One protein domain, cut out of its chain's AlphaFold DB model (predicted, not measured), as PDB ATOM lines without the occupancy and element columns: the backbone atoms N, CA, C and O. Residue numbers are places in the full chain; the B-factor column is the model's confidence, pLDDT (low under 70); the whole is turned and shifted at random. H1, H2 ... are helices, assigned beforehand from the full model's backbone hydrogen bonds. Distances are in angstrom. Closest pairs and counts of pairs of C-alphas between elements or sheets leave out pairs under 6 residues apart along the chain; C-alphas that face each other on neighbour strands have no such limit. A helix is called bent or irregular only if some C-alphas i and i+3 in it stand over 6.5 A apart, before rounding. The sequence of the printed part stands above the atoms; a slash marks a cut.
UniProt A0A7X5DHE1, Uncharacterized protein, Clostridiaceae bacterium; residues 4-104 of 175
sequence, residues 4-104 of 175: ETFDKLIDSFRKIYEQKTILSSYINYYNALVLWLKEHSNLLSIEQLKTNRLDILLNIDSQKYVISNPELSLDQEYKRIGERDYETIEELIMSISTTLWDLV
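What this domain is: This is residues 4 to 104 of the 175 residues of an uncharacterized protein of Clostridiaceae bacterium (UniProt A0A7X5DHE1). Four longer helices, H1, H2, H7 and H6, run roughly side by side as a bundle with few contacts, set in that order as a four-cornered ring. The short helices H3, H4 and H5 lie along the side of H2 and H7 that is away from H1 and H6. The printed part has 101 residues, with seven named helices, H1 to H7 in chain order, and no named strand: all helix. It is compact, with a radius of gyration of the C-alphas of 12.8 A, and spans 37 by 28 by 20 A.

Where its parts are: H1, residues 4 to 18, is the longest, 21.3 A from C-alpha 4 at (856.586, -1.083, 123.177). H2 is residues 26 to 39, 20.0 A. H3 is residues 46 to 51, H4 54 to 57 and H5 62 to 65. H6, residues 74 to 82, 11.4 A, is irregular: C-alphas 75 and 78 are 7.0 A apart. H7, residues 89 to 102, 19.9 A, ends at C-alpha 102 (854.093, 5.918, 152.963).

How they stand to each other: With residues 13 to 17 alone, H1 touches H6, C-alphas of Arg 14 and Gly 82 closest at 5.4 A, a shallow tilt of 6 degrees, opposite ways. H1 and H2, a hairpin, only just touch, with 3 pairs of C-alphas within 8 A, closest Ile 16 and Ala 32 at 6.9 A. H2, the hub, only just touches H7, also with 3 pairs, closest Tyr 30 and Leu 100 at 6.3 A. H2 touches H5, closest C-alphas Ile 27 and Ser 62 at 6.1 A. H4 only just touches H7, with 3 pairs, closest Leu 54 and Ser 97 at 6.8 A. H3 and H7 are near each other. Every O i to N i+4 pair is within hydrogen-bond range in H2, H3 and H7, against 8 of 11 in H1 and 3 of 5 in H6; H4 and H5 are too short for such a pair.

The domain as a whole: The C-alphas farthest apart, of Glu 4 and Lys 64, are 38.4 A apart. The printed part has no cut, no link is long, and no printed residue is under 70 in pLDDT.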
ATOM      1  N   GLU A   4     857.194  -2.343 123.625       92.38
ATOM      2  CA  GLU A   4     856.586  -1.083 123.177       92.38
ATOM      3  C   GLU A   4     855.385  -0.703 124.055       92.38
ATOM      4  O   GLU A   4     855.207   0.459 124.421       92.38
ATOM      5  N   THR A   5     854.567  -1.691 124.416       91.44
ATOM      6  CA  THR A   5     853.439  -1.496 125.330       91.44
ATOM      7  C   THR A   5     853.914  -1.105 126.730       91.44
ATOM      8  O   THR A   5     853.309  -0.230 127.349       91.44
ATOM      9  N   PHE A   6     855.006  -1.702 127.216       93.31
ATOM     10  CA  PHE A   6     855.587  -1.341 128.510       93.31
ATOM     11  C   PHE A   6     856.152   0.080 128.520       93.31
ATOM     12  O   PHE A   6     855.830   0.853 129.415       93.31
ATOM     13  N   ASP A   7     856.918   0.457 127.497       93.50
ATOM     14  CA  ASP A   7     857.512   1.791 127.392       93.50
ATOM     15  C   ASP A   7     856.412   2.873 127.395       93.50
ATOM     16  O   ASP A   7     856.500   3.858 128.126       93.50
ATOM     17  N   LYS A   8     855.297   2.642 126.683       94.31
ATOM     18  CA  LYS A   8     854.124   3.541 126.705       94.31
ATOM     19  C   LYS A   8     853.463   3.649 128.080       94.31
ATOM     20  O   LYS A   8     852.936   4.712 128.413       94.31
ATOM     21  N   LEU A   9     853.450   2.566 128.855       94.69
ATOM     22  CA  LEU A   9     852.933   2.563 130.224       94.69
ATOM     23  C   LEU A   9     853.832   3.394 131.147       94.69
ATOM     24  O   LEU A   9     853.338   4.209 131.921       94.69
ATOM     25  N   ILE A  10     855.149   3.225 131.035       95.69
ATOM     26  CA  ILE A  10     856.122   4.016 131.793       95.69
ATOM     27  C   ILE A  10     856.005   5.499 131.435       95.69
ATOM     28  O   ILE A  10     855.964   6.348 132.325       95.69
ATOM     29  N   ASP A  11     855.857   5.824 130.153       95.06
ATOM     30  CA  ASP A  11     855.615   7.197 129.712       95.06
ATOM     31  C   ASP A  11     854.298   7.758 130.267       95.06
ATOM     32  O   ASP A  11     854.239   8.926 130.654       95.06
ATOM     33  N   SER A  12     853.229   6.953 130.336       95.50
ATOM     34  CA  SER A  12     851.957   7.397 130.924       95.50
ATOM     35  C   SER A  12     852.088   7.674 132.423       95.50
ATOM     36  O   SER A  12     851.543   8.665 132.905       95.50
ATOM     37  N   PHE A  13     852.852   6.853 133.149       96.19
ATOM     38  CA  PHE A  13     853.169   7.075 134.558       96.19
ATOM     39  C   PHE A  13     853.995   8.348 134.759       96.19
ATOM     40  O   PHE A  13     853.662   9.187 135.596       96.19
ATOM     41  N   ARG A  14     855.038   8.556 133.951       95.00
ATOM     42  CA  ARG A  14     855.905   9.744 134.035       95.00
ATOM     43  C   ARG A  14     855.142  11.050 133.798       95.00
ATOM     44  O   ARG A  14     855.437  12.053 134.445       95.00
ATOM     45  N   LYS A  15     854.096  11.028 132.968       94.19
ATOM     46  CA  LYS A  15     853.220  12.190 132.723       94.19
ATOM     47  C   LYS A  15     852.462  12.691 133.952       94.19
ATOM     48  O   LYS A  15     852.044  13.848 133.962       94.19
ATOM     49  N   ILE A  16     852.322  11.881 135.008       94.06
ATOM     50  CA  ILE A  16     851.809  12.340 136.311       94.06
ATOM     51  C   ILE A  16     852.619  13.554 136.803       94.06
ATOM     52  O   ILE A  16     852.063  14.506 137.341       94.06
ATOM     53  N   TYR A  17     853.930  13.572 136.567       91.44
ATOM     54  CA  TYR A  17     854.828  14.601 137.093       91.44
ATOM     55  C   TYR A  17     854.901  15.869 136.233       91.44
ATOM     56  O   TYR A  17     855.405  16.894 136.687       91.44
ATOM     57  N   GLU A  18     854.355  15.850 135.016       87.19
ATOM     58  CA  GLU A  18     854.285  17.039 134.153       87.19
ATOM     59  C   GLU A  18     853.273  18.072 134.681       87.19
ATOM     60  O   GLU A  18     853.382  19.276 134.418       87.19
ATOM     61  N   GLN A  19     852.292  17.625 135.469       85.88
ATOM     62  CA  GLN A  19     851.275  18.490 136.055       85.88
ATOM     63  C   GLN A  19     851.766  19.042 137.396       85.88
ATOM     64  O   GLN A  19     851.692  18.383 138.433       85.88
ATOM     65  N   LYS A  20     852.198  20.309 137.405       75.44
ATOM     66  CA  LYS A  20     852.716  20.989 138.613       75.44
ATOM     67  C   LYS A  20     851.781  20.929 139.829       75.44
ATOM     68  O   LYS A  20     852.234  21.063 140.958       75.44
ATOM     69  N   THR A  21     850.478  20.755 139.614       89.56
ATOM     70  CA  THR A  21     849.478  20.663 140.682       89.56
ATOM     71  C   THR A  21     849.524  19.339 141.440       89.56
ATOM     72  O   THR A  21     849.092  19.308 142.590       89.56
ATOM     73  N   ILE A  22     850.050  18.260 140.856       89.75
ATOM     74  CA  ILE A  22     850.054  16.938 141.496       89.75
ATOM     75  C   ILE A  22     850.983  16.919 142.717       89.75
ATOM     76  O   ILE A  22     850.574  16.479 143.786       89.75
ATOM     77  N   LEU A  23     852.171  17.517 142.611       90.69
ATOM     78  CA  LEU A  23     853.140  17.609 143.713       90.69
ATOM     79  C   LEU A  23     852.898  18.799 144.660       90.69
ATOM     80  O   LEU A  23     853.760  19.139 145.465       90.69
ATOM     81  N   SER A  24     851.741  19.463 144.573       92.38
ATOM     82  CA  SER A  24     851.415  20.602 145.449       92.38
ATOM     83  C   SER A  24     850.913  20.193 146.837       92.38
ATOM     84  O   SER A  24     850.909  21.013 147.752       92.38
ATOM     85  N   SER A  25     850.461  18.946 147.000       95.69
ATOM     86  CA  SER A  25     850.068  18.375 148.290       95.69
ATOM     87  C   SER A  25     850.123  16.848 148.251       95.69
ATOM     88  O   SER A  25     849.936  16.247 147.191       95.69
ATOM     89  N   TYR A  26     850.307  16.214 149.411       97.31
ATOM     90  CA  TYR A  26     850.303  14.752 149.532       97.31
ATOM     91  C   TYR A  26     848.978  14.131 149.082       97.31
ATOM     92  O   TYR A  26     848.978  13.073 148.464       97.31
ATOM     93  N   ILE A  27     847.853  14.813 149.313       97.25
ATOM     94  CA  ILE A  27     846.528  14.365 148.861       97.25
ATOM     95  C   ILE A  27     846.445  14.361 147.332       97.25
ATOM     96  O   ILE A  27     845.970  13.391 146.744       97.25
ATOM     97  N   ASN A  28     846.900  15.433 146.677       96.69
ATOM     98  CA  ASN A  28     846.901  15.503 145.213       96.69
ATOM     99  C   ASN A  28     847.796  14.416 144.621       96.69
ATOM    100  O   ASN A  28     847.407  13.768 143.649       96.69
ATOM    101  N   TYR A  29     848.951  14.185 145.242       97.25
ATOM    102  CA  TYR A  29     849.876  13.149 144.816       97.25
ATOM    103  C   TYR A  29     849.283  11.744 144.979       97.25
ATOM    104  O   TYR A  29     849.225  10.990 144.010       97.25
ATOM    105  N   TYR A  30     848.730  11.438 146.155       98.06
ATOM    106  CA  TYR A  30     848.017  10.189 146.426       98.06
ATOM    107  C   TYR A  30     846.912   9.930 145.396       98.06
ATOM    108  O   TYR A  30     846.868   8.877 144.760       98.06
ATOM    109  N   ASN A  31     846.039  10.919 145.183       97.62
ATOM    110  CA  ASN A  31     844.918  10.804 144.253       97.62
ATOM    111  C   ASN A  31     845.380  10.586 142.809       97.62
ATOM    112  O   ASN A  31     844.732   9.838 142.080       97.62
ATOM    113  N   ALA A  32     846.489  11.202 142.394       97.44
ATOM    114  CA  ALA A  32     847.036  11.008 141.056       97.44
ATOM    115  C   ALA A  32     847.563   9.581 140.845       97.44
ATOM    116  O   ALA A  32     847.266   8.970 139.818       97.44
ATOM    117  N   LEU A  33     848.277   9.024 141.829       97.38
ATOM    118  CA  LEU A  33     848.749   7.637 141.791       97.38
ATOM    119  C   LEU A  33     847.577   6.641 141.773       97.38
ATOM    120  O   LEU A  33     847.557   5.716 140.960       97.38
ATOM    121  N   VAL A  34     846.566   6.859 142.622       97.25
ATOM    122  CA  VAL A  34     845.343   6.038 142.654       97.25
ATOM    123  C   VAL A  34     844.586   6.108 141.331       97.25
ATOM    124  O   VAL A  34     844.127   5.078 140.836       97.25
ATOM    125  N   LEU A  35     844.440   7.302 140.751       96.75
ATOM    126  CA  LEU A  35     843.763   7.479 139.467       96.75
ATOM    127  C   LEU A  35     844.489   6.710 138.363       96.75
ATOM    128  O   LEU A  35     843.854   5.929 137.657       96.75
ATOM    129  N   TRP A  36     845.811   6.862 138.274       96.81
ATOM    130  CA  TRP A  36     846.615   6.160 137.278       96.81
ATOM    131  C   TRP A  36     846.484   4.636 137.406       96.81
ATOM    132  O   TRP A  36     846.246   3.954 136.408       96.81
ATOM    133  N   LEU A  37     846.536   4.091 138.629       95.44
ATOM    134  CA  LEU A  37     846.330   2.656 138.868       95.44
ATOM    135  C   LEU A  37     844.927   2.182 138.471       95.44
ATOM    136  O   LEU A  37     844.779   1.079 137.950       95.44
ATOM    137  N   LYS A  38     843.887   2.994 138.699       94.88
ATOM    138  CA  LYS A  38     842.510   2.658 138.300       94.88
ATOM    139  C   LYS A  38     842.346   2.639 136.782       94.88
ATOM    140  O   LYS A  38     841.738   1.704 136.255       94.88
ATOM    141  N   GLU A  39     842.910   3.625 136.088       95.44
ATOM    142  CA  GLU A  39     842.909   3.714 134.620       95.44
ATOM    143  C   GLU A  39     843.619   2.524 133.960       95.44
ATOM    144  O   GLU A  39     843.229   2.102 132.874       95.44
ATOM    145  N   HIS A  40     844.598   1.937 134.652       93.56
ATOM    146  CA  HIS A  40     845.385   0.791 134.191       93.56
ATOM    147  C   HIS A  40     845.104  -0.483 135.009       93.56
ATOM    148  O   HIS A  40     845.934  -1.387 135.087       93.56
ATOM    149  N   SER A  41     843.923  -0.577 135.627       89.38
ATOM    150  CA  SER A  41     843.563  -1.676 136.540       89.38
ATOM    151  C   SER A  41     843.556  -3.053 135.875       89.38
ATOM    152  O   SER A  41     843.756  -4.063 136.543       89.38
ATOM    153  N   ASN A  42     843.400  -3.107 134.551       88.38
ATOM    154  CA  ASN A  42     843.529  -4.324 133.751       88.38
ATOM    155  C   ASN A  42     844.941  -4.937 133.786       88.38
ATOM    156  O   ASN A  42     845.111  -6.077 133.357       88.38
ATOM    157  N   LEU A  43     845.941  -4.188 134.258       82.69
ATOM    158  CA  LEU A  43     847.311  -4.662 134.445       82.69
ATOM    159  C   LEU A  43     847.544  -5.272 135.833       82.69
ATOM    160  O   LEU A  43     848.569  -5.913 136.038       82.69
ATOM    161  N   LEU A  44     846.613  -5.078 136.772       83.56
ATOM    162  CA  LEU A  44     846.740  -5.541 138.148       83.56
ATOM    163  C   LEU A  44     846.114  -6.927 138.291       83.56
ATOM    164  O   LEU A  44     844.908  -7.110 138.109       83.56
ATOM    165  N   SER A  45     846.922  -7.919 138.655       85.25
ATOM    166  CA  SER A  45     846.399  -9.230 139.027       85.25
ATOM    167  C   SER A  45     845.682  -9.161 140.382       85.25
ATOM    168  O   SER A  45     845.993  -8.331 141.238       85.25
ATOM    169  N   ILE A  46     844.731 -10.071 140.617       83.56
ATOM    170  CA  ILE A  46     844.061 -10.194 141.927       83.56
ATOM    171  C   ILE A  46     845.092 -10.435 143.040       83.56
ATOM    172  O   ILE A  46     844.925  -9.954 144.158       83.56
ATOM    173  N   GLU A  47     846.156 -11.173 142.733       84.50
ATOM    174  CA  GLU A  47     847.247 -11.436 143.664       84.50
ATOM    175  C   GLU A  47     848.015 -10.154 144.001       84.50
ATOM    176  O   GLU A  47     848.170  -9.847 145.176       84.50
ATOM    177  N   GLN A  48     848.393  -9.347 143.006       81.88
ATOM    178  CA  GLN A  48     849.047  -8.052 143.232       81.88
ATOM    179  C   GLN A  48     848.165  -7.103 144.046       81.88
ATOM    180  O   GLN A  48     848.665  -6.417 144.934       81.88
ATOM    181  N   LEU A  49     846.855  -7.089 143.775       86.12
ATOM    182  CA  LEU A  49     845.908  -6.286 144.542       86.12
ATOM    183  C   LEU A  49     845.894  -6.684 146.019       86.12
ATOM    184  O   LEU A  49     845.915  -5.808 146.876       86.12
ATOM    185  N   LYS A  50     845.908  -7.988 146.313       86.25
ATOM    186  CA  LYS A  50     845.839  -8.511 147.684       86.25
ATOM    187  C   LYS A  50     847.164  -8.430 148.432       86.25
ATOM    188  O   LYS A  50     847.181  -7.956 149.562       86.25
ATOM    189  N   THR A  51     848.263  -8.872 147.821       82.88
ATOM    190  CA  THR A  51     849.595  -8.913 148.450       82.88
ATOM    191  C   THR A  51     850.029  -7.528 148.906       82.88
ATOM    192  O   THR A  51     850.530  -7.362 150.012       82.88
ATOM    193  N   ASN A  52     849.746  -6.518 148.085       83.50
ATOM    194  CA  ASN A  52     850.093  -5.132 148.368       83.50
ATOM    195  C   ASN A  52     848.963  -4.348 149.055       83.50
ATOM    196  O   ASN A  52     849.116  -3.154 149.327       83.50
ATOM    197  N   ARG A  53     847.816  -4.999 149.316       91.31
ATOM    198  CA  ARG A  53     846.588  -4.376 149.844       91.31
ATOM    199  C   ARG A  53     846.154  -3.150 149.028       91.31
ATOM    200  O   ARG A  53     845.603  -2.180 149.550       91.31
ATOM    201  N   LEU A  54     846.427  -3.173 147.724       92.50
ATOM    202  CA  LEU A  54     846.044  -2.113 146.794       92.50
ATOM    203  C   LEU A  54     844.528  -2.056 146.621       92.50
ATOM    204  O   LEU A  54     843.982  -0.981 146.401       92.50
ATOM    205  N   ASP A  55     843.823  -3.178 146.763       91.81
ATOM    206  CA  ASP A  55     842.360  -3.186 146.810       91.81
ATOM    207  C   ASP A  55     841.807  -2.272 147.916       91.81
ATOM    208  O   ASP A  55     840.791  -1.606 147.715       91.81
ATOM    209  N   ILE A  56     842.506  -2.173 149.047       93.69
ATOM    210  CA  ILE A  56     842.179  -1.254 150.139       93.69
ATOM    211  C   ILE A  56     842.588   0.170 149.762       93.69
ATOM    212  O   ILE A  56     841.738   1.060 149.741       93.69
ATOM    213  N   LEU A  57     843.864   0.390 149.425       96.12
ATOM    214  CA  LEU A  57     844.407   1.728 149.153       96.12
ATOM    215  C   LEU A  57     843.659   2.452 148.026       96.12
ATOM    216  O   LEU A  57     843.365   3.636 148.123       96.12
ATOM    217  N   LEU A  58     843.248   1.746 146.975       95.50
ATOM    218  CA  LEU A  58     842.507   2.363 145.874       95.50
ATOM    219  C   LEU A  58     841.110   2.873 146.283       95.50
ATOM    220  O   LEU A  58     840.488   3.607 145.509       95.50
ATOM    221  N   ASN A  59     840.595   2.493 147.455       94.38
ATOM    222  CA  ASN A  59     839.218   2.755 147.879       94.38
ATOM    223  C   ASN A  59     839.080   3.559 149.181       94.38
ATOM    224  O   ASN A  59     837.951   3.867 149.567       94.38
ATOM    225  N   ILE A  60     840.174   3.915 149.857       94.81
ATOM    226  CA  ILE A  60     840.094   4.756 151.059       94.81
ATOM    227  C   ILE A  60     839.815   6.227 150.713       94.81
ATOM    228  O   ILE A  60     840.110   6.703 149.617       94.81
ATOM    229  N   ASP A  61     839.265   6.967 151.677       96.31
ATOM    230  CA  ASP A  61     839.081   8.416 151.566       96.31
ATOM    231  C   ASP A  61     840.405   9.149 151.826       96.31
ATOM    232  O   ASP A  61     840.880   9.230 152.963       96.31
ATOM    233  N   SER A  62     840.998   9.719 150.778       96.81
ATOM    234  CA  SER A  62     842.277  10.421 150.889       96.81
ATOM    235  C   SER A  62     842.224  11.654 151.793       96.81
ATOM    236  O   SER A  62     843.248  11.998 152.377       96.81
ATOM    237  N   GLN A  63     841.059  12.280 151.999       96.19
ATOM    238  CA  GLN A  63     840.920  13.390 152.952       96.19
ATOM    239  C   GLN A  63     841.025  12.923 154.408       96.19
ATOM    240  O   GLN A  63     841.408  13.701 155.279       96.19
ATOM    241  N   LYS A  64     840.674  11.659 154.676       96.00
ATOM    242  CA  LYS A  64     840.718  11.062 156.015       96.00
ATOM    243  C   LYS A  64     842.075  10.426 156.323       96.00
ATOM    244  O   LYS A  64     842.539  10.522 157.459       96.00
ATOM    245  N   TYR A  65     842.672   9.733 155.352       97.00
ATOM    246  CA  TYR A  65     843.814   8.844 155.605       97.00
ATOM    247  C   TYR A  65     845.172   9.393 155.171       97.00
ATOM    248  O   TYR A  65     846.174   8.983 155.750       97.00
ATOM    249  N   VAL A  66     845.243  10.299 154.188       97.12
ATOM    250  CA  VAL A  66     846.541  10.867 153.794       97.12
ATOM    251  C   VAL A  66     847.049  11.773 154.906       97.12
ATOM    252  O   VAL A  66     846.356  12.688 155.355       97.12
ATOM    253  N   ILE A  67     848.273  11.518 155.353       95.31
ATOM    254  CA  ILE A  67     848.863  12.236 156.478       95.31
ATOM    255  C   ILE A  67     849.501  13.546 156.020       95.31
ATOM    256  O   ILE A  67     849.968  13.692 154.893       95.31
ATOM    257  N   SER A  68     849.529  14.533 156.915       90.69
ATOM    258  CA  SER A  68     850.031  15.873 156.593       90.69
ATOM    259  C   SER A  68     851.555  15.960 156.498       90.69
ATOM    260  O   SER A  68     852.066  16.925 155.937       90.69
ATOM    261  N   ASN A  69     852.273  15.003 157.089       89.56
ATOM    262  CA  ASN A  69     853.732  14.995 157.154       89.56
ATOM    263  C   ASN A  69     854.281  13.556 157.086       89.56
ATOM    264  O   ASN A  69     854.761  13.053 158.104       89.56
ATOM    265  N   PRO A  70     854.139  12.872 155.937       92.38
ATOM    266  CA  PRO A  70     854.771  11.581 155.707       92.38
ATOM    267  C   PRO A  70     856.294  11.724 155.656       92.38
ATOM    268  O   PRO A  70     856.820  12.813 155.420       92.38
ATOM    269  N   GLU A  71     857.003  10.611 155.825       87.44
ATOM    270  CA  GLU A  71     858.466  10.523 155.678       87.44
ATOM    271  C   GLU A  71     858.883  10.503 154.198       87.44
ATOM    272  O   GLU A  71     859.654   9.669 153.736       87.44
ATOM    273  N   LEU A  72     858.322  11.432 153.429       92.50
ATOM    274  CA  LEU A  72     858.427  11.513 151.982       92.50
ATOM    275  C   LEU A  72     858.445  12.986 151.578       92.50
ATOM    276  O   LEU A  72     857.673  13.782 152.104       92.50
ATOM    277  N   SER A  73     859.304  13.353 150.626       93.25
ATOM    278  CA  SER A  73     859.454  14.738 150.164       93.25
ATOM    279  C   SER A  73     858.927  14.884 148.740       93.25
ATOM    280  O   SER A  73     859.538  14.364 147.810       93.25
ATOM    281  N   LEU A  74     857.807  15.596 148.544       94.00
ATOM    282  CA  LEU A  74     857.133  15.706 147.233       94.00
ATOM    283  C   LEU A  74     858.047  16.202 146.106       94.00
ATOM    284  O   LEU A  74     857.922  15.758 144.968       94.00
ATOM    285  N   ASP A  75     858.969  17.112 146.405       91.62
ATOM    286  CA  ASP A  75     859.941  17.652 145.450       91.62
ATOM    287  C   ASP A  75     860.988  16.621 144.994       91.62
ATOM    288  O   ASP A  75     861.605  16.795 143.943       91.62
ATOM    289  N   GLN A  76     861.166  15.534 145.745       93.56
ATOM    290  CA  GLN A  76     862.082  14.441 145.422       93.56
ATOM    291  C   GLN A  76     861.386  13.262 144.741       93.56
ATOM    292  O   GLN A  76     862.064  12.430 144.141       93.56
ATOM    293  N   GLU A  77     860.055  13.197 144.764       94.56
ATOM    294  CA  GLU A  77     859.304  12.033 144.284       94.56
ATOM    295  C   GLU A  77     859.481  11.752 142.800       94.56
ATOM    296  O   GLU A  77     859.613  10.595 142.396       94.56
ATOM    297  N   TYR A  78     859.567  12.803 141.982       93.69
ATOM    298  CA  TYR A  78     859.861  12.611 140.568       93.69
ATOM    299  C   TYR A  78     861.212  11.913 140.380       93.69
ATOM    300  O   TYR A  78     861.300  10.948 139.635       93.69
ATOM    301  N   LYS A  79     862.238  12.314 141.134       93.62
ATOM    302  CA  LYS A  79     863.553  11.669 141.087       93.62
ATOM    303  C   LYS A  79     863.540  10.259 141.690       93.62
ATOM    304  O   LYS A  79     864.224   9.374 141.188       93.62
ATOM    305  N   ARG A  80     862.792  10.046 142.779       94.06
ATOM    306  CA  ARG A  80     862.751   8.775 143.519       94.06
ATOM    307  C   ARG A  80     862.047   7.672 142.734       94.06
ATOM    308  O   ARG A  80     862.552   6.551 142.695       94.06
ATOM    309  N   ILE A  81     860.892   7.972 142.138       95.25
ATOM    310  CA  ILE A  81     860.074   6.964 141.449       95.25
ATOM    311  C   ILE A  81     859.746   7.324 139.996       95.25
ATOM    312  O   ILE A  81     859.667   6.431 139.168       95.25
ATOM    313  N   GLY A  82     859.590   8.602 139.638       93.00
ATOM    314  CA  GLY A  82     859.271   9.000 138.256       93.00
ATOM    315  C   GLY A  82     860.409   8.738 137.258       93.00
ATOM    316  O   GLY A  82     860.183   8.232 136.158       93.00
ATOM    317  N   GLU A  83     861.643   9.039 137.657       94.56
ATOM    318  CA  GLU A  83     862.868   8.837 136.874       94.56
ATOM    319  C   GLU A  83     863.468   7.439 137.054       94.56
ATOM    320  O   GLU A  83     864.461   7.115 136.405       94.56
ATOM    321  N   ARG A  84     862.881   6.596 137.914       95.00
ATOM    322  CA  ARG A  84     863.352   5.225 138.098       95.00
ATOM    323  C   ARG A  84     863.205   4.449 136.789       95.00
ATOM    324  O   ARG A  84     862.192   4.552 136.090       95.00
ATOM    325  N   ASP A  85     864.224   3.658 136.480       94.31
ATOM    326  CA  ASP A  85     864.168   2.682 135.402       94.31
ATOM    327  C   ASP A  85     863.541   1.400 135.945       94.31
ATOM    328  O   ASP A  85     864.087   0.743 136.833       94.31
ATOM    329  N   TYR A  86     862.346   1.104 135.447       95.56
ATOM    330  CA  TYR A  86     861.592  -0.095 135.779       95.56
ATOM    331  C   TYR A  86     861.847  -1.157 134.720       95.56
ATOM    332  O   TYR A  86     861.716  -0.879 133.528       95.56
ATOM    333  N   GLU A  87     862.170  -2.376 135.140       93.44
ATOM    334  CA  GLU A  87     862.360  -3.510 134.230       93.44
ATOM    335  C   GLU A  87     861.061  -4.304 134.037       93.44
ATOM    336  O   GLU A  87     860.883  -4.984 133.023       93.44
ATOM    337  N   THR A  88     860.136  -4.204 134.997       92.38
ATOM    338  CA  THR A  88     858.880  -4.965 135.022       92.38
ATOM    339  C   THR A  88     857.690  -4.123 135.498       92.38
ATOM    340  O   THR A  88     857.857  -3.096 136.162       92.38
ATOM    341  N   ILE A  89     856.460  -4.566 135.188       90.62
ATOM    342  CA  ILE A  89     855.243  -3.969 135.773       90.62
ATOM    343  C   ILE A  89     855.289  -4.128 137.287       90.62
ATOM    344  O   ILE A  89     854.939  -3.208 138.018       90.62
ATOM    345  N   GLU A  90     855.708  -5.297 137.756       90.00
ATOM    346  CA  GLU A  90     855.745  -5.658 139.165       90.00
ATOM    347  C   GLU A  90     856.555  -4.641 139.977       90.00
ATOM    348  O   GLU A  90     856.085  -4.178 141.013       90.00
ATOM    349  N   GLU A  91     857.718  -4.216 139.479       93.12
ATOM    350  CA  GLU A  91     858.544  -3.190 140.125       93.12
ATOM    351  C   GLU A  91     857.881  -1.809 140.168       93.12
ATOM    352  O   GLU A  91     857.993  -1.097 141.177       93.12
ATOM    353  N   LEU A  92     857.187  -1.427 139.091       94.69
ATOM    354  CA  LEU A  92     856.432  -0.176 139.024       94.69
ATOM    355  C   LEU A  92     855.288  -0.188 140.038       94.69
ATOM    356  O   LEU A  92     855.180   0.718 140.862       94.69
ATOM    357  N   ILE A  93     854.467  -1.236 140.013       93.12
ATOM    358  CA  ILE A  93     853.322  -1.393 140.912       93.12
ATOM    359  C   ILE A  93     853.777  -1.465 142.367       93.12
ATOM    360  O   ILE A  93     853.167  -0.821 143.217       93.12
ATOM    361  N   MET A  94     854.865  -2.181 142.657       91.69
ATOM    362  CA  MET A  94     855.453  -2.224 143.995       91.69
ATOM    363  C   MET A  94     855.902  -0.832 144.446       91.69
ATOM    364  O   MET A  94     855.552  -0.412 145.543       91.69
ATOM    365  N   SER A  95     856.585  -0.070 143.586       94.94
ATOM    366  CA  SER A  95     857.024   1.291 143.931       94.94
ATOM    367  C   SER A  95     855.853   2.235 144.194       94.94
ATOM    368  O   SER A  95     855.888   3.001 145.157       94.94
ATOM    369  N   ILE A  96     854.799   2.174 143.374       95.88
ATOM    370  CA  ILE A  96     853.584   2.965 143.599       95.88
ATOM    371  C   ILE A  96     852.905   2.521 144.898       95.88
ATOM    372  O   ILE A  96     852.510   3.367 145.692       95.88
ATOM    373  N   SER A  97     852.805   1.216 145.148       94.31
ATOM    374  CA  SER A  97     852.187   0.672 146.358       94.31
ATOM    375  C   SER A  97     852.897   1.113 147.633       94.31
ATOM    376  O   SER A  97     852.235   1.599 148.546       94.31
ATOM    377  N   THR A  98     854.225   0.979 147.695       93.88
ATOM    378  CA  THR A  98     855.026   1.464 148.828       93.88
ATOM    379  C   THR A  98     854.787   2.954 149.041       93.88
ATOM    380  O   THR A  98     854.452   3.373 150.138       93.88
ATOM    381  N   THR A  99     854.803   3.738 147.961       96.44
ATOM    382  CA  THR A  99     854.530   5.182 148.031       96.44
ATOM    383  C   THR A  99     853.133   5.487 148.577       96.44
ATOM    384  O   THR A  99     852.966   6.378 149.402       96.44
ATOM    385  N   LEU A 100     852.103   4.754 148.144       97.31
ATOM    386  CA  LEU A 100     850.747   4.922 148.666       97.31
ATOM    387  C   LEU A 100     850.665   4.576 150.156       97.31
ATOM    388  O   LEU A 100     849.956   5.275 150.877       97.31
ATOM    389  N   TRP A 101     851.379   3.543 150.610       95.56
ATOM    390  CA  TRP A 101     851.493   3.204 152.028       95.56
ATOM    391  C   TRP A 101     852.224   4.293 152.817       95.56
ATOM    392  O   TRP A 101     851.704   4.708 153.852       95.56
ATOM    393  N   ASP A 102     853.342   4.823 152.322       95.00
ATOM    394  CA  ASP A 102     854.093   5.918 152.963       95.00
ATOM    395  C   ASP A 102     853.217   7.163 153.184       95.00
ATOM    396  O   ASP A 102     853.306   7.835 154.210       95.00
ATOM    397  N   LEU A 103     852.314   7.454 152.243       97.25
ATOM    398  CA  LEU A 103     851.411   8.608 152.310       97.25
ATOM    399  C   LEU A 103     850.275   8.459 153.338       97.25
ATOM    400  O   LEU A 103     849.624   9.455 153.662       97.25
ATOM    401  N   VAL A 104     850.002   7.248 153.832       96.88
ATOM    402  CA  VAL A 104     848.872   6.954 154.745       96.88
ATOM    403  C   VAL A 104     849.308   6.292 156.052       96.88
ATOM    404  O   VAL A 104     848.480   6.033 156.924       96.88
TER     405      VAL A 104